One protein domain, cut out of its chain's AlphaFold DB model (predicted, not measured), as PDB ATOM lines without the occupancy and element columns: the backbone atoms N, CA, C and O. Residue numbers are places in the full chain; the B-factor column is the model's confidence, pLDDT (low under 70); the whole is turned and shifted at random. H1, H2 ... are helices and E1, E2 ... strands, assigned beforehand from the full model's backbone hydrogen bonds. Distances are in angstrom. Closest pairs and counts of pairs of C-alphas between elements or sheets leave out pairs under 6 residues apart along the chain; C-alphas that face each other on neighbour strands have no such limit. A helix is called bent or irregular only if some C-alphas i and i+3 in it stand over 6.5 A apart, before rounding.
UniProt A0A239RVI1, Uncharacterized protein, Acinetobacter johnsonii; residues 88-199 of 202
ATOM      1  N   LEU A  88     126.375 135.717 146.196       94.75
ATOM      2  CA  LEU A  88     126.637 137.159 146.343       94.75
ATOM      3  C   LEU A  88     128.085 137.481 146.763       94.75
ATOM      4  O   LEU A  88     128.624 138.522 146.395       94.75
ATOM      5  N   VAL A  89     128.724 136.598 147.536       95.00
ATOM      6  CA  VAL A  89     130.148 136.697 147.902       95.00
ATOM      7  C   VAL A  89     131.026 136.397 146.697       95.00
ATOM      8  O   VAL A  89     131.980 137.137 146.470       95.00
ATOM      9  N   GLU A  90     130.673 135.395 145.892       92.75
ATOM     10  CA  GLU A  90     131.351 135.122 144.619       92.75
ATOM     11  C   GLU A  90     131.278 136.340 143.691       92.75
ATOM     12  O   GLU A  90     132.318 136.876 143.315       92.75
ATOM     13  N   GLN A  91     130.073 136.874 143.450       95.25
ATOM     14  CA  GLN A  91     129.877 138.083 142.643       95.25
ATOM     15  C   GLN A  91     130.712 139.268 143.151       95.25
ATOM     16  O   GLN A  91     131.310 139.998 142.360       95.25
ATOM     17  N   PHE A  92     130.753 139.489 144.469       97.31
ATOM     18  CA  PHE A  92     131.551 140.565 145.052       97.31
ATOM     19  C   PHE A  92     133.041 140.407 144.731       97.31
ATOM     20  O   PHE A  92     133.692 141.379 144.336       97.31
ATOM     21  N   TRP A  93     133.582 139.198 144.899       95.50
ATOM     22  CA  TRP A  93     134.996 138.933 144.653       95.50
ATOM     23  C   TRP A  93     135.354 138.970 143.171       95.50
ATOM     24  O   TRP A  93     136.408 139.504 142.834       95.50
ATOM     25  N   ASP A  94     134.469 138.515 142.289       93.69
ATOM     26  CA  ASP A  94     134.677 138.604 140.843       93.69
ATOM     27  C   ASP A  94     134.741 140.068 140.380       93.69
ATOM     28  O   ASP A  94     135.634 140.450 139.622       93.69
ATOM     29  N   VAL A  95     133.866 140.935 140.909       95.00
ATOM     30  CA  VAL A  95     133.940 142.385 140.658       95.00
ATOM     31  C   VAL A  95     135.233 142.976 141.226       95.00
ATOM     32  O   VAL A  95     135.890 143.771 140.555       95.00
ATOM     33  N   TYR A  96     135.634 142.598 142.442       94.25
ATOM     34  CA  TYR A  96     136.896 143.050 143.035       94.25
ATOM     35  C   TYR A  96     138.110 142.673 142.164       94.25
ATOM     36  O   TYR A  96     138.991 143.506 141.933       94.25
ATOM     37  N   GLU A  97     138.165 141.443 141.661       91.75
ATOM     38  CA  GLU A  97     139.246 140.966 140.797       91.75
ATOM     39  C   GLU A  97     139.233 141.651 139.435       91.75
ATOM     40  O   GLU A  97     140.282 142.075 138.946       91.75
ATOM     41  N   TYR A  98     138.054 141.846 138.847       91.25
ATOM     42  CA  TYR A  98     137.897 142.623 137.624       91.25
ATOM     43  C   TYR A  98     138.451 144.047 137.790       91.25
ATOM     44  O   TYR A  98     139.234 144.519 136.964       91.25
ATOM     45  N   LEU A  99     138.116 144.729 138.890       89.38
ATOM     46  CA  LEU A  99     138.573 146.098 139.154       89.38
ATOM     47  C   LEU A  99     140.089 146.202 139.385       89.38
ATOM     48  O   LEU A  99     140.671 147.240 139.072       89.38
ATOM     49  N   ASN A 100     140.723 145.157 139.925       86.06
ATOM     50  CA  ASN A 100     142.176 145.116 140.127       86.06
ATOM     51  C   ASN A 100     142.958 144.606 138.905       86.06
ATOM     52  O   ASN A 100     144.131 144.933 138.779       86.06
ATOM     53  N   SER A 101     142.346 143.814 138.020       80.06
ATOM     54  CA  SER A 101     143.005 143.276 136.817       80.06
ATOM     55  C   SER A 101     142.921 144.209 135.608       80.06
ATOM     56  O   SER A 101     143.814 144.216 134.766       80.06
ATOM     57  N   SER A 102     141.859 145.010 135.515       60.72
ATOM     58  CA  SER A 102     141.560 145.850 134.345       60.72
ATOM     59  C   SER A 102     142.327 147.177 134.283       60.72
ATOM     60  O   SER A 102     142.165 147.926 133.318       60.72
ATOM     61  N   ARG A 103     143.148 147.508 135.287       61.31
ATOM     62  CA  ARG A 103     143.798 148.824 135.401       61.31
ATOM     63  C   ARG A 103     145.321 148.720 135.463       61.31
ATOM     64  O   ARG A 103     145.882 147.678 135.777       61.31
ATOM     65  N   SER A 104     145.984 149.831 135.126       60.28
ATOM     66  CA  SER A 104     147.435 150.010 135.263       60.28
ATOM     67  C   SER A 104     147.917 149.541 136.635       60.28
ATOM     68  O   SER A 104     147.200 149.743 137.613       60.28
ATOM     69  N   THR A 105     149.158 149.053 136.730       61.53
ATOM     70  CA  THR A 105     149.836 148.647 137.983       61.53
ATOM     71  C   THR A 105     149.742 149.670 139.126       61.53
ATOM     72  O   THR A 105     149.967 149.336 140.283       61.53
ATOM     73  N   GLU A 106     149.405 150.920 138.812       64.81
ATOM     74  CA  GLU A 106     149.256 152.021 139.759       64.81
ATOM     75  C   GLU A 106     147.884 152.111 140.449       64.81
ATOM     76  O   GLU A 106     147.767 152.788 141.472       64.81
ATOM     77  N   PHE A 107     146.837 151.469 139.916       79.19
ATOM     78  CA  PHE A 107     145.505 151.492 140.517       79.19
ATOM     79  C   PHE A 107     145.191 150.157 141.180       79.19
ATOM     80  O   PHE A 107     145.091 149.130 140.516       79.19
ATOM     81  N   SER A 108     144.926 150.196 142.482       86.31
ATOM     82  CA  SER A 108     144.380 149.062 143.214       86.31
ATOM     83  C   SER A 108     143.393 149.541 144.266       86.31
ATOM     84  O   SER A 108     143.606 150.568 144.910       86.31
ATOM     85  N   ILE A 109     142.322 148.772 144.449       91.44
ATOM     86  CA  ILE A 109     141.378 148.923 145.567       91.44
ATOM     87  C   ILE A 109     141.865 148.202 146.836       91.44
ATOM     88  O   ILE A 109     141.253 148.347 147.893       91.44
ATOM     89  N   ASN A 110     142.964 147.444 146.750       92.38
ATOM     90  CA  ASN A 110     143.670 146.893 147.901       92.38
ATOM     91  C   ASN A 110     144.589 147.966 148.504       92.38
ATOM     92  O   ASN A 110     145.440 148.540 147.822       92.38
ATOM     93  N   HIS A 111     144.441 148.229 149.799       92.00
ATOM     94  CA  HIS A 111     145.307 149.144 150.540       92.00
ATOM     95  C   HIS A 111     146.619 148.498 150.999       92.00
ATOM     96  O   HIS A 111     147.520 149.231 151.400       92.00
ATOM     97  N   PHE A 112     146.737 147.168 150.938       91.56
ATOM     98  CA  PHE A 112     148.012 146.461 151.058       91.56
ATOM     99  C   PHE A 112     148.660 146.249 149.693       91.56
ATOM    100  O   PHE A 112     147.996 146.331 148.659       91.56
ATOM    101  N   ASP A 113     149.963 146.004 149.682       85.94
ATOM    102  CA  ASP A 113     150.704 145.711 148.457       85.94
ATOM    103  C   ASP A 113     150.270 144.381 147.830       85.94
ATOM    104  O   ASP A 113     149.681 143.519 148.485       85.94
ATOM    105  N   HIS A 114     150.499 144.239 146.523       79.25
ATOM    106  CA  HIS A 114     150.028 143.082 145.757       79.25
ATOM    107  C   HIS A 114     150.661 141.760 146.213       79.25
ATOM    108  O   HIS A 114     150.036 140.713 146.063       79.25
ATOM    109  N   ASP A 115     151.863 141.819 146.783       81.75
ATOM    110  CA  ASP A 115     152.639 140.711 147.342       81.75
ATOM    111  C   ASP A 115     152.333 140.435 148.829       81.75
ATOM    112  O   ASP A 115     152.901 139.525 149.434       81.75
ATOM    113  N   ALA A 116     151.395 141.167 149.437       87.12
ATOM    114  CA  ALA A 116     150.992 140.916 150.811       87.12
ATOM    115  C   ALA A 116     150.125 139.646 150.934       87.12
ATOM    116  O   ALA A 116     149.154 139.443 150.200       87.12
ATOM    117  N   HIS A 117     150.395 138.833 151.963       91.69
ATOM    118  CA  HIS A 117     149.580 137.659 152.335       91.69
ATOM    119  C   HIS A 117     148.126 137.994 152.717       91.69
ATOM    120  O   HIS A 117     147.300 137.097 152.903       91.69
ATOM    121  N   GLN A 118     147.811 139.277 152.877       94.81
ATOM    122  CA  GLN A 118     146.491 139.777 153.217       94.81
ATOM    123  C   GLN A 118     146.059 140.828 152.201       94.81
ATOM    124  O   GLN A 118     146.883 141.514 151.602       94.81
ATOM    125  N   ILE A 119     144.751 140.996 152.071       94.56
ATOM    126  CA  ILE A 119     144.131 142.114 151.371       94.56
ATOM    127  C   ILE A 119     143.430 143.012 152.388       94.56
ATOM    128  O   ILE A 119     142.862 142.530 153.370       94.56
ATOM    129  N   ALA A 120     143.466 144.319 152.154       96.38
ATOM    130  CA  ALA A 120     142.797 145.323 152.966       96.38
ATOM    131  C   ALA A 120     141.913 146.186 152.070       96.38
ATOM    132  O   ALA A 120     142.427 146.944 151.253       96.38
ATOM    133  N   ILE A 121     140.594 146.105 152.237       96.25
ATOM    134  CA  ILE A 121     139.638 146.845 151.402       96.25
ATOM    135  C   ILE A 121     138.701 147.704 152.244       96.25
ATOM    136  O   ILE A 121     138.162 147.261 153.262       96.25
ATOM    137  N   ASN A 122     138.439 148.928 151.801       96.38
ATOM    138  CA  ASN A 122     137.328 149.712 152.317       96.38
ATOM    139  C   ASN A 122     136.072 149.422 151.487       96.38
ATOM    140  O   ASN A 122     135.994 149.800 150.321       96.38
ATOM    141  N   LEU A 123     135.059 148.789 152.089       95.94
ATOM    142  CA  LEU A 123     133.838 148.408 151.366       95.94
ATOM    143  C   LEU A 123     133.150 149.599 150.682       95.94
ATOM    144  O   LEU A 123     132.684 149.462 149.561       95.94
ATOM    145  N   ASN A 124     133.113 150.783 151.296       95.62
ATOM    146  CA  ASN A 124     132.466 151.933 150.658       95.62
ATOM    147  C   ASN A 124     133.235 152.401 149.414       95.62
ATOM    148  O   ASN A 124     132.628 152.858 148.451       95.62
ATOM    149  N   GLU A 125     134.563 152.300 149.434       94.94
ATOM    150  CA  GLU A 125     135.398 152.652 148.286       94.94
ATOM    151  C   GLU A 125     135.242 151.631 147.167       94.94
ATOM    152  O   GLU A 125     135.018 152.032 146.029       94.94
ATOM    153  N   VAL A 126     135.239 150.333 147.493       95.75
ATOM    154  CA  VAL A 126     134.956 149.261 146.525       95.75
ATOM    155  C   VAL A 126     133.626 149.515 145.816       95.75
ATOM    156  O   VAL A 126     133.572 149.470 144.593       95.75
ATOM    157  N   TYR A 127     132.572 149.874 146.554       96.69
ATOM    158  CA  TYR A 127     131.257 150.156 145.971       96.69
ATOM    159  C   TYR A 127     131.243 151.402 145.084       96.69
ATOM    160  O   TYR A 127     130.659 151.377 144.003       96.69
ATOM    161  N   LYS A 128     131.906 152.486 145.505       95.00
ATOM    162  CA  LYS A 128     132.045 153.697 144.680       95.00
ATOM    163  C   LYS A 128     132.772 153.396 143.371       95.00
ATOM    164  O   LYS A 128     132.330 153.829 142.308       95.00
ATOM    165  N   VAL A 129     133.873 152.650 143.449       93.56
ATOM    166  CA  VAL A 129     134.664 152.261 142.279       93.56
ATOM    167  C   VAL A 129     133.859 151.321 141.384       93.56
ATOM    168  O   VAL A 129     133.810 151.550 140.180       93.56
ATOM    169  N   ALA A 130     133.177 150.318 141.935       94.69
ATOM    170  CA  ALA A 130     132.335 149.402 141.167       94.69
ATOM    171  C   ALA A 130     131.235 150.145 140.397       94.69
ATOM    172  O   ALA A 130     131.150 150.004 139.177       94.69
ATOM    173  N   ALA A 131     130.484 151.023 141.070       95.00
ATOM    174  CA  ALA A 131     129.439 151.832 140.444       95.00
ATOM    175  C   ALA A 131     129.986 152.697 139.298       95.00
ATOM    176  O   ALA A 131     129.375 152.789 138.236       95.00
ATOM    177  N   LYS A 132     131.175 153.285 139.480       92.12
ATOM    178  CA  LYS A 132     131.840 154.077 138.441       92.12
ATOM    179  C   LYS A 132     132.249 153.256 137.213       92.12
ATOM    180  O   LYS A 132     132.281 153.791 136.111       92.12
ATOM    181  N   ASN A 133     132.573 151.980 137.399       90.81
ATOM    182  CA  ASN A 133     132.959 151.069 136.321       90.81
ATOM    183  C   ASN A 133     131.778 150.207 135.839       90.81
ATOM    184  O   ASN A 133     131.996 149.163 135.226       90.81
ATOM    185  N   TYR A 134     130.540 150.628 136.128       94.25
ATOM    186  CA  TYR A 134     129.309 149.936 135.731       94.25
ATOM    187  C   TYR A 134     129.259 148.465 136.177       94.25
ATOM    188  O   TYR A 134     128.627 147.633 135.534       94.25
ATOM    189  N   GLN A 135     129.925 148.148 137.290       95.56
ATOM    190  CA  GLN A 135     129.874 146.835 137.918       95.56
ATOM    191  C   GLN A 135     128.781 146.827 138.980       95.56
ATOM    192  O   GLN A 135     128.756 147.678 139.875       95.56
ATOM    193  N   GLN A 136     127.879 145.856 138.890       94.56
ATOM    194  CA  GLN A 136     126.819 145.684 139.871       94.56
ATOM    195  C   GLN A 136     127.335 144.865 141.056       94.56
ATOM    196  O   GLN A 136     127.793 143.735 140.888       94.56
ATOM    197  N   LEU A 137     127.210 145.432 142.255       96.19
ATOM    198  CA  LEU A 137     127.441 144.728 143.512       96.19
ATOM    199  C   LEU A 137     126.110 144.468 144.236       96.19
ATOM    200  O   LEU A 137     125.172 145.257 144.070       96.19
ATOM    201  N   PRO A 138     126.029 143.402 145.053       96.12
ATOM    202  CA  PRO A 138     124.912 143.182 145.976       96.12
ATOM    203  C   PRO A 138     124.770 144.316 147.003       96.12
ATOM    204  O   PRO A 138     125.606 145.214 147.062       96.12
ATOM    205  N   ASP A 139     123.736 144.294 147.848       96.19
ATOM    206  CA  ASP A 139     123.560 145.335 148.869       96.19
ATOM    207  C   ASP A 139     124.677 145.315 149.932       96.19
ATOM    208  O   ASP A 139     125.033 144.278 150.499       96.19
ATOM    209  N   ILE A 140     125.202 146.496 150.278       95.75
ATOM    210  CA  ILE A 140     126.335 146.618 151.207       95.75
ATOM    211  C   ILE A 140     126.015 146.149 152.631       95.75
ATOM    212  O   ILE A 140     126.925 145.736 153.355       95.75
ATOM    213  N   LYS A 141     124.757 146.220 153.082       95.38
ATOM    214  CA  LYS A 141     124.382 145.743 154.422       95.38
ATOM    215  C   LYS A 141     124.396 144.223 154.459       95.38
ATOM    216  O   LYS A 141     124.906 143.663 155.425       95.38
ATOM    217  N   GLU A 142     123.898 143.584 153.409       94.81
ATOM    218  CA  GLU A 142     123.938 142.131 153.258       94.81
ATOM    219  C   GLU A 142     125.383 141.626 153.152       94.81
ATOM    220  O   GLU A 142     125.793 140.738 153.906       94.81
ATOM    221  N   MET A 143     126.209 142.277 152.325       96.31
ATOM    222  CA  MET A 143     127.607 141.881 152.142       96.31
ATOM    223  C   MET A 143     128.438 141.972 153.420       96.31
ATOM    224  O   MET A 143     129.296 141.125 153.646       96.31
ATOM    225  N   LYS A 144     128.175 142.942 154.305       94.81
ATOM    226  CA  LYS A 144     128.864 143.014 155.607       94.81
ATOM    227  C   LYS A 144     128.666 141.758 156.457       94.81
ATOM    228  O   LYS A 144     129.551 141.440 157.245       94.81
ATOM    229  N   ASN A 145     127.535 141.069 156.323       94.00
ATOM    230  CA  ASN A 145     127.296 139.811 157.022       94.00
ATOM    231  C   ASN A 145     127.937 138.651 156.255       94.00
ATOM    232  O   ASN A 145     128.740 137.912 156.821       94.00
ATOM    233  N   LEU A 146     127.649 138.535 154.957       94.50
ATOM    234  CA  LEU A 146     128.095 137.400 154.146       94.50
ATOM    235  C   LEU A 146     129.621 137.315 153.999       94.50
ATOM    236  O   LEU A 146     130.178 136.224 154.074       94.50
ATOM    237  N   LEU A 147     130.320 138.450 153.877       95.56
ATOM    238  CA  LEU A 147     131.784 138.474 153.741       95.56
ATOM    239  C   LEU A 147     132.512 137.897 154.958       95.56
ATOM    240  O   LEU A 147     133.639 137.437 154.816       95.56
ATOM    241  N   THR A 148     131.893 137.879 156.144       94.31
ATOM    242  CA  THR A 148     132.520 137.261 157.328       94.31
ATOM    243  C   THR A 148     132.639 135.740 157.208       94.31
ATOM    244  O   THR A 148     133.510 135.150 157.841       94.31
ATOM    245  N   ALA A 149     131.807 135.121 156.365       90.31
ATOM    246  CA  ALA A 149     131.831 133.696 156.053       90.31
ATOM    247  C   ALA A 149     132.571 133.380 154.738       90.31
ATOM    248  O   ALA A 149     132.537 132.234 154.291       90.31
ATOM    249  N   SER A 150     133.233 134.376 154.133       92.25
ATOM    250  CA  SER A 150     133.971 134.228 152.875       92.25
ATOM    251  C   SER A 150     135.081 133.176 152.991       92.25
ATOM    252  O   SER A 150     135.876 133.197 153.937       92.25
ATOM    253  N   ARG A 151     135.154 132.270 152.015       88.19
ATOM    254  CA  ARG A 151     136.083 131.135 151.951       88.19
ATOM    255  C   ARG A 151     137.216 131.368 150.964       88.19
ATOM    256  O   ARG A 151     138.360 131.087 151.324       88.19
ATOM    257  N   ARG A 152     136.926 131.887 149.763       88.81
ATOM    258  CA  ARG A 152     137.927 132.196 148.720       88.81
ATOM    259  C   ARG A 152     138.931 133.224 149.226       88.81
ATOM    260  O   ARG A 152     140.137 133.003 149.181       88.81
ATOM    261  N   TYR A 153     138.414 134.308 149.789       93.06
ATOM    262  CA  TYR A 153     139.179 135.315 150.512       93.06
ATOM    263  C   TYR A 153     138.804 135.210 151.985       93.06
ATOM    264  O   TYR A 153     137.796 135.778 152.411       93.06
ATOM    265  N   LYS A 154     139.561 134.428 152.763       92.69
ATOM    266  CA  LYS A 154     139.201 134.137 154.161       92.69
ATOM    267  C   LYS A 154     139.201 135.406 154.998       92.69
ATOM    268  O   LYS A 154     140.221 136.088 155.071       92.69
ATOM    269  N   PHE A 155     138.079 135.711 155.641       95.50
ATOM    270  CA  PHE A 155     137.954 136.876 156.514       95.50
ATOM    271  C   PHE A 155     138.910 136.793 157.715       95.50
ATOM    272  O   PHE A 155     139.055 135.739 158.333       95.50
ATOM    273  N   VAL A 156     139.566 137.912 158.033       95.88
ATOM    274  CA  VAL A 156     140.531 138.026 159.138       95.88
ATOM    275  C   VAL A 156     140.049 139.025 160.182       95.88
ATOM    276  O   VAL A 156     140.012 138.699 161.364       95.88
ATOM    277  N   ASP A 157     139.712 140.247 159.766       95.50
ATOM    278  CA  ASP A 157     139.359 141.319 160.698       95.50
ATOM    279  C   ASP A 157     138.428 142.354 160.058       95.50
ATOM    280  O   ASP A 157     138.487 142.642 158.858       95.50
ATOM    281  N   LYS A 158     137.567 142.947 160.882       92.69
ATOM    282  CA  LYS A 158     136.613 143.981 160.495       92.69
ATOM    283  C   LYS A 158     137.100 145.329 161.003       92.69
ATOM    284  O   LYS A 158     137.257 145.536 162.198       92.69
ATOM    285  N   SER A 159     137.145 146.317 160.107       88.38
ATOM    286  CA  SER A 159     137.352 147.730 160.467       88.38
ATOM    287  C   SER A 159     138.729 148.032 161.089       88.38
ATOM    288  O   SER A 159     138.866 148.960 161.899       88.38
ATOM    289  N   ARG A 160     139.761 147.281 160.679       94.88
ATOM    290  CA  ARG A 160     141.158 147.514 161.060       94.88
ATOM    291  C   ARG A 160     141.641 148.831 160.468       94.88
ATOM    292  O   ARG A 160     141.428 149.098 159.287       94.88
ATOM    293  N   VAL A 161     142.304 149.651 161.277       95.00
ATOM    294  CA  VAL A 161     142.942 150.878 160.784       95.00
ATOM    295  C   VAL A 161     144.201 150.491 160.009       95.00
ATOM    296  O   VAL A 161     145.097 149.852 160.556       95.00
ATOM    297  N   VAL A 162     144.252 150.871 158.737       93.62
ATOM    298  CA  VAL A 162     145.359 150.618 157.814       93.62
ATOM    299  C   VAL A 162     145.910 151.956 157.342       93.62
ATOM    300  O   VAL A 162     145.152 152.851 156.968       93.62
ATOM    301  N   LYS A 163     147.236 152.099 157.379       91.75
ATOM    302  CA  LYS A 163     147.934 153.203 156.718       91.75
ATOM    303  C   LYS A 163     147.953 152.924 155.221       91.75
ATOM    304  O   LYS A 163     148.385 151.848 154.818       91.75
ATOM    305  N   SER A 164     147.476 153.862 154.414       89.56
ATOM    306  CA  SER A 164     147.426 153.706 152.967       89.56
ATOM    307  C   SER A 164     147.967 154.932 152.250       89.56
ATOM    308  O   SER A 164     147.743 156.068 152.663       89.56
ATOM    309  N   HIS A 165     148.632 154.665 151.130       87.12
ATOM    310  CA  HIS A 165     149.152 155.674 150.212       87.12
ATOM    311  C   HIS A 165     148.296 155.791 148.936       87.12
ATOM    312  O   HIS A 165     148.654 156.478 147.981       87.12
ATOM    313  N   ARG A 166     147.148 155.097 148.901       84.69
ATOM    314  CA  ARG A 166     146.261 154.980 147.735       84.69
ATOM    315  C   ARG A 166     144.895 155.570 148.048       84.69
ATOM    316  O   ARG A 166     144.362 155.295 149.115       84.69
ATOM    317  N   TYR A 167     144.287 156.278 147.096       85.88
ATOM    318  CA  TYR A 167     142.905 156.759 147.209       85.88
ATOM    319  C   TYR A 167     142.018 156.140 146.122       85.88
ATOM    320  O   TYR A 167     141.675 156.819 145.155       85.88
ATOM    321  N   PRO A 168     141.622 154.861 146.221       84.12
ATOM    322  CA  PRO A 168     141.014 154.143 145.099       84.12
ATOM    323  C   PRO A 168     139.714 154.777 144.574       84.12
ATOM    324  O   PRO A 168     139.372 154.611 143.408       84.12
ATOM    325  N   ALA A 169     139.001 155.532 145.416       85.94
ATOM    326  CA  ALA A 169     137.734 156.177 145.077       85.94
ATOM    327  C   ALA A 169     137.805 157.713 144.906       85.94
ATOM    328  O   ALA A 169     136.753 158.331 144.737       85.94
ATOM    329  N   ASP A 170     138.987 158.341 144.965       85.25
ATOM    330  CA  ASP A 170     139.147 159.807 144.888       85.25
ATOM    331  C   ASP A 170     140.139 160.207 143.784       85.25
ATOM    332  O   ASP A 170     141.358 160.212 143.961       85.25
ATOM    333  N   GLU A 171     139.613 160.532 142.603       79.25
ATOM    334  CA  GLU A 171     140.432 160.925 141.448       79.25
ATOM    335  C   GLU A 171     141.091 162.288 141.603       79.25
ATOM    336  O   GLU A 171     142.171 162.503 141.059       79.25
ATOM    337  N   VAL A 172     140.478 163.190 142.367       81.69
ATOM    338  CA  VAL A 172     141.011 164.534 142.583       81.69
ATOM    339  C   VAL A 172     142.285 164.435 143.414       81.69
ATOM    340  O   VAL A 172     143.328 164.937 143.000       81.69
ATOM    341  N   LYS A 173     142.254 163.689 144.524       80.06
ATOM    342  CA  LYS A 173     143.467 163.404 145.307       80.06
ATOM    343  C   LYS A 173     144.494 162.607 144.515       80.06
ATOM    344  O   LYS A 173     145.688 162.885 144.610       80.06
ATOM    345  N   ASN A 174     144.041 161.666 143.683       77.69
ATOM    346  CA  ASN A 174     144.945 160.921 142.811       77.69
ATOM    347  C   ASN A 174     145.603 161.766 141.711       77.69
ATOM    348  O   ASN A 174     146.629 161.335 141.184       77.69
ATOM    349  N   ALA A 175     145.055 162.927 141.361       78.19
ATOM    350  CA  ALA A 175     145.654 163.845 140.396       78.19
ATOM    351  C   ALA A 175     146.523 164.924 141.064       78.19
ATOM    352  O   ALA A 175     147.510 165.354 140.474       78.19
ATOM    353  N   LEU A 176     146.160 165.361 142.275       78.75
ATOM    354  CA  LEU A 176     146.760 166.529 142.929       78.75
ATOM    355  C   LEU A 176     147.904 166.207 143.898       78.75
ATOM    356  O   LEU A 176     148.815 167.018 144.036       78.75
ATOM    357  N   GLU A 177     147.864 165.074 144.602       76.88
ATOM    358  CA  GLU A 177     148.876 164.759 145.622       76.88
ATOM    359  C   GLU A 177     150.073 164.026 144.995       76.88
ATOM    360  O   GLU A 177     149.881 163.138 144.171       76.88
ATOM    361  N   ASP A 178     151.315 164.318 145.383       74.00
ATOM    362  CA  ASP A 178     152.465 163.517 144.931       74.00
ATOM    363  C   ASP A 178     152.363 162.094 145.501       74.00
ATOM    364  O   ASP A 178     152.238 161.922 146.714       74.00
ATOM    365  N   LYS A 179     152.431 161.067 144.641       68.44
ATOM    366  CA  LYS A 179     152.334 159.644 145.020       68.44
ATOM    367  C   LYS A 179     153.279 159.254 146.160       68.44
ATOM    368  O   LYS A 179     152.925 158.386 146.951       68.44
ATOM    369  N   THR A 180     154.446 159.886 146.250       68.69
ATOM    370  CA  THR A 180     155.459 159.599 147.279       68.69
ATOM    371  C   THR A 180     155.135 160.199 148.649       68.69
ATOM    372  O   THR A 180     155.703 159.769 149.650       68.69
ATOM    373  N   LEU A 181     154.204 161.157 148.711       68.88
ATOM    374  CA  LEU A 181     153.851 161.911 149.919       68.88
ATOM    375  C   LEU A 181     152.425 161.632 150.423       68.88
ATOM    376  O   LEU A 181     152.027 162.154 151.463       68.88
ATOM    377  N   ARG A 182     151.642 160.821 149.702       79.50
ATOM    378  CA  ARG A 182     150.274 160.450 150.091       79.50
ATOM    379  C   ARG A 182     150.312 159.506 151.282       79.50
ATOM    380  O   ARG A 182     150.544 158.325 151.089       79.50
ATOM    381  N   GLU A 183     150.008 159.966 152.487       83.12
ATOM    382  CA  GLU A 183     149.770 159.076 153.629       83.12
ATOM    383  C   GLU A 183     148.458 159.460 154.311       83.12
ATOM    384  O   GLU A 183     148.225 160.613 154.673       83.12
ATOM    385  N   HIS A 184     147.583 158.480 154.508       89.44
ATOM    386  CA  HIS A 184     146.407 158.631 155.356       89.44
ATOM    387  C   HIS A 184     146.055 157.297 156.015       89.44
ATOM    388  O   HIS A 184     146.653 156.255 155.741       89.44
ATOM    389  N   THR A 185     145.068 157.328 156.908       92.44
ATOM    390  CA  THR A 185     144.532 156.115 157.526       92.44
ATOM    391  C   THR A 185     143.112 155.856 157.058       92.44
ATOM    392  O   THR A 185     142.301 156.772 156.918       92.44
ATOM    393  N   VAL A 186     142.809 154.584 156.831       94.12
ATOM    394  CA  VAL A 186     141.508 154.109 156.366       94.12
ATOM    395  C   VAL A 186     141.108 152.874 157.169       94.12
ATOM    396  O   VAL A 186     141.953 152.098 157.614       94.12
ATOM    397  N   ARG A 187     139.805 152.704 157.419       95.81
ATOM    398  CA  ARG A 187     139.279 151.505 158.084       95.81
ATOM    399  C   ARG A 187     138.940 150.452 157.042       95.81
ATOM    400  O   ARG A 187     137.998 150.626 156.270       95.81
ATOM    401  N   CYS A 188     139.680 149.354 157.076       96.88
ATOM    402  CA  CYS A 188     139.580 148.276 156.109       96.88
ATOM    403  C   CYS A 188     138.990 147.008 156.715       96.88
ATOM    404  O   CYS A 188     139.106 146.726 157.910       96.88
ATOM    405  N   TRP A 189     138.368 146.228 155.848       97.69
ATOM    406  CA  TRP A 189     138.111 144.815 156.055       97.69
ATOM    407  C   TRP A 189     139.320 144.041 155.551       97.69
ATOM    408  O   TRP A 189     139.827 144.335 154.466       97.69
ATOM    409  N   ILE A 190     139.794 143.102 156.363       97.19
ATOM    410  CA  ILE A 190     141.005 142.333 156.098       97.19
ATOM    411  C   ILE A 190     140.622 140.908 155.738       97.19
ATOM    412  O   ILE A 190     139.849 140.272 156.460       97.19
ATOM    413  N   PHE A 191     141.204 140.400 154.658       96.62
ATOM    414  CA  PHE A 191     141.048 139.013 154.231       96.62
ATOM    415  C   PHE A 191     142.411 138.410 153.873       96.62
ATOM    416  O   PHE A 191     143.375 139.138 153.643       96.62
ATOM    417  N   GLN A 192     142.514 137.086 153.835       94.69
ATOM    418  CA  GLN A 192     143.689 136.398 153.300       94.69
ATOM    419  C   GLN A 192     143.740 136.540 151.779       94.69
ATOM    420  O   GLN A 192     142.702 136.518 151.118       94.69
ATOM    421  N   ASN A 193     144.949 136.680 151.237       90.69
ATOM    422  CA  ASN A 193     145.181 136.752 149.802       90.69
ATOM    423  C   ASN A 193     145.399 135.337 149.228       90.69
ATOM    424  O   ASN A 193     146.490 134.790 149.420       90.69
ATOM    425  N   PRO A 194     144.422 134.751 148.503       86.38
ATOM    426  CA  PRO A 194     144.522 133.385 147.992       86.38
ATOM    427  C   PRO A 194     145.702 133.181 147.034       86.38
ATOM    428  O   PRO A 194     146.244 132.080 146.980       86.38
ATOM    429  N   ALA A 195     146.149 134.234 146.339       80.25
ATOM    430  CA  ALA A 195     147.279 134.160 145.412       80.25
ATOM    431  C   ALA A 195     148.620 133.862 146.107       80.25
ATOM    432  O   ALA A 195     149.550 133.394 145.461       80.25
ATOM    433  N   ILE A 196     148.724 134.129 147.415       78.44
ATOM    434  CA  ILE A 196     149.980 134.021 148.175       78.44
ATOM    435  C   ILE A 196     149.836 133.055 149.352       78.44
ATOM    436  O   ILE A 196     150.776 132.349 149.703       78.44
ATOM    437  N   SER A 197     148.645 132.961 149.950       59.84
ATOM    438  CA  SER A 197     148.357 131.983 151.006       59.84
ATOM    439  C   SER A 197     148.273 130.539 150.495       59.84
ATOM    440  O   SER A 197     148.164 129.622 151.303       59.84
ATOM    441  N   GLY A 198     148.276 130.345 149.171       51.16
ATOM    442  CA  GLY A 198     148.269 129.044 148.507       51.16
ATOM    443  C   GLY A 198     149.645 128.406 148.317       51.16
ATOM    444  O   GLY A 198     149.681 127.277 147.846       51.16
ATOM    445  N   SER A 199     150.748 129.071 148.679       37.16
ATOM    446  CA  SER A 199     152.071 128.438 148.736       37.16
ATOM    447  C   SER A 199     152.122 127.542 149.977       37.16
ATOM    448  O   SER A 199     152.227 128.071 151.090       37.16
TER     449      SER A 199
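AT A GLANCE: This is residues 88 to 199 of the 202 residues of an uncharacterized protein of Acinetobacter johnsonii (UniProt A0A239RVI1). A strongly twisted sheet of three strands, with its two long strands E2 and E3 sharply bent, is joined by three helices: H3 packs over E2 and E3, H2 meets the sheet only with residues 123 to 125, and H1 runs from H3 to H2 without being on the sheet. The stretch between E2 and E3 holds the short helix H4, away from the other helices, and the short H5 follows E3. The printed part has 112 residues with five named helices and three named strands, in the order H1 E1 H2 H3 E2 H4 E3 H5. The sheet's order is E1, E3, E2, all antiparallel, and the class is mixed, helices and strands. The whole is compact, with a radius of gyration of the C-alphas of 13.5 A and spans of 38 by 32 by 24 A.

IN THESE COORDINATES: E3 is residues 184 to 192, 22.5 A long, and bends by 67 degrees at residue 187. E2 is residues 155 to 164, 19.6 A long, and bends by 83 degrees at residue 158. E1 is residues 118 to 121. H1, residues 88 to 101, is 19.9 A long and begins with C-alpha 88 at (126.637, 137.159, 146.343). H2 is residues 123 to 132, 14.3 A; H3 is residues 140 to 149, 14.9 A. H4 is residues 171 to 176. H5, residues 194 to 197, ends with C-alpha 197 at (148.357, 131.983, 151.006).

HOW THE PARTS SIT: E3 is the inner strand. Against E1 it has N 119 and O 191 at 2.8 A; against E2, N 162 and O 186 at 2.8 A, both within hydrogen-bond range. E1, H2 H3, E2 form a split strand-helix-strand unit, two strands of one sheet that are not neighbours, with E3 between them in the sheet and H2 and H3 between them along the chain, and its crossover is right-handed. H3 is on the sheet at a height of 11.2 A, over E2 and only just over E3, with 3 C-alphas falling on it; it runs along the strands, at 20 degrees to E2 on the local plane. The closest C-alphas of H3 and E2 are those of Thr 148 and Phe 155, 5.5 A. H2 only grazes the sheet. H5 only grazes it too, and is only just on it, with 5 pairs of C-alphas within 10 A. H1 touches H3 with residues 88 to 89 alone, about perpendicular at 85 degrees; the closest C-alphas, Val 89 and Leu 147, are 6.3 A apart. H1 touches H2 with residues 95 to 99 alone, closest at the C-alphas of Val 95 and Ala 130, 7.2 A, at a steep tilt of 68 degrees, only just short of about perpendicular. H4 and H1 are apart. In H1, H2 and H4 every O i to N i+4 pair is within hydrogen-bond range; in H3, 3 of 6 are, and H5 is too short for such a pair.

THE WHOLE: The C-alphas farthest apart, those of Leu 176 and Ser 199, are 38.9 A apart. The printed part has no cut. The link from H1 to E1, 16 residues, is long. Mean pLDDT of the printed part is 87.8; residues 102 to 106, 179 to 181 and 197 to 199 are under 70.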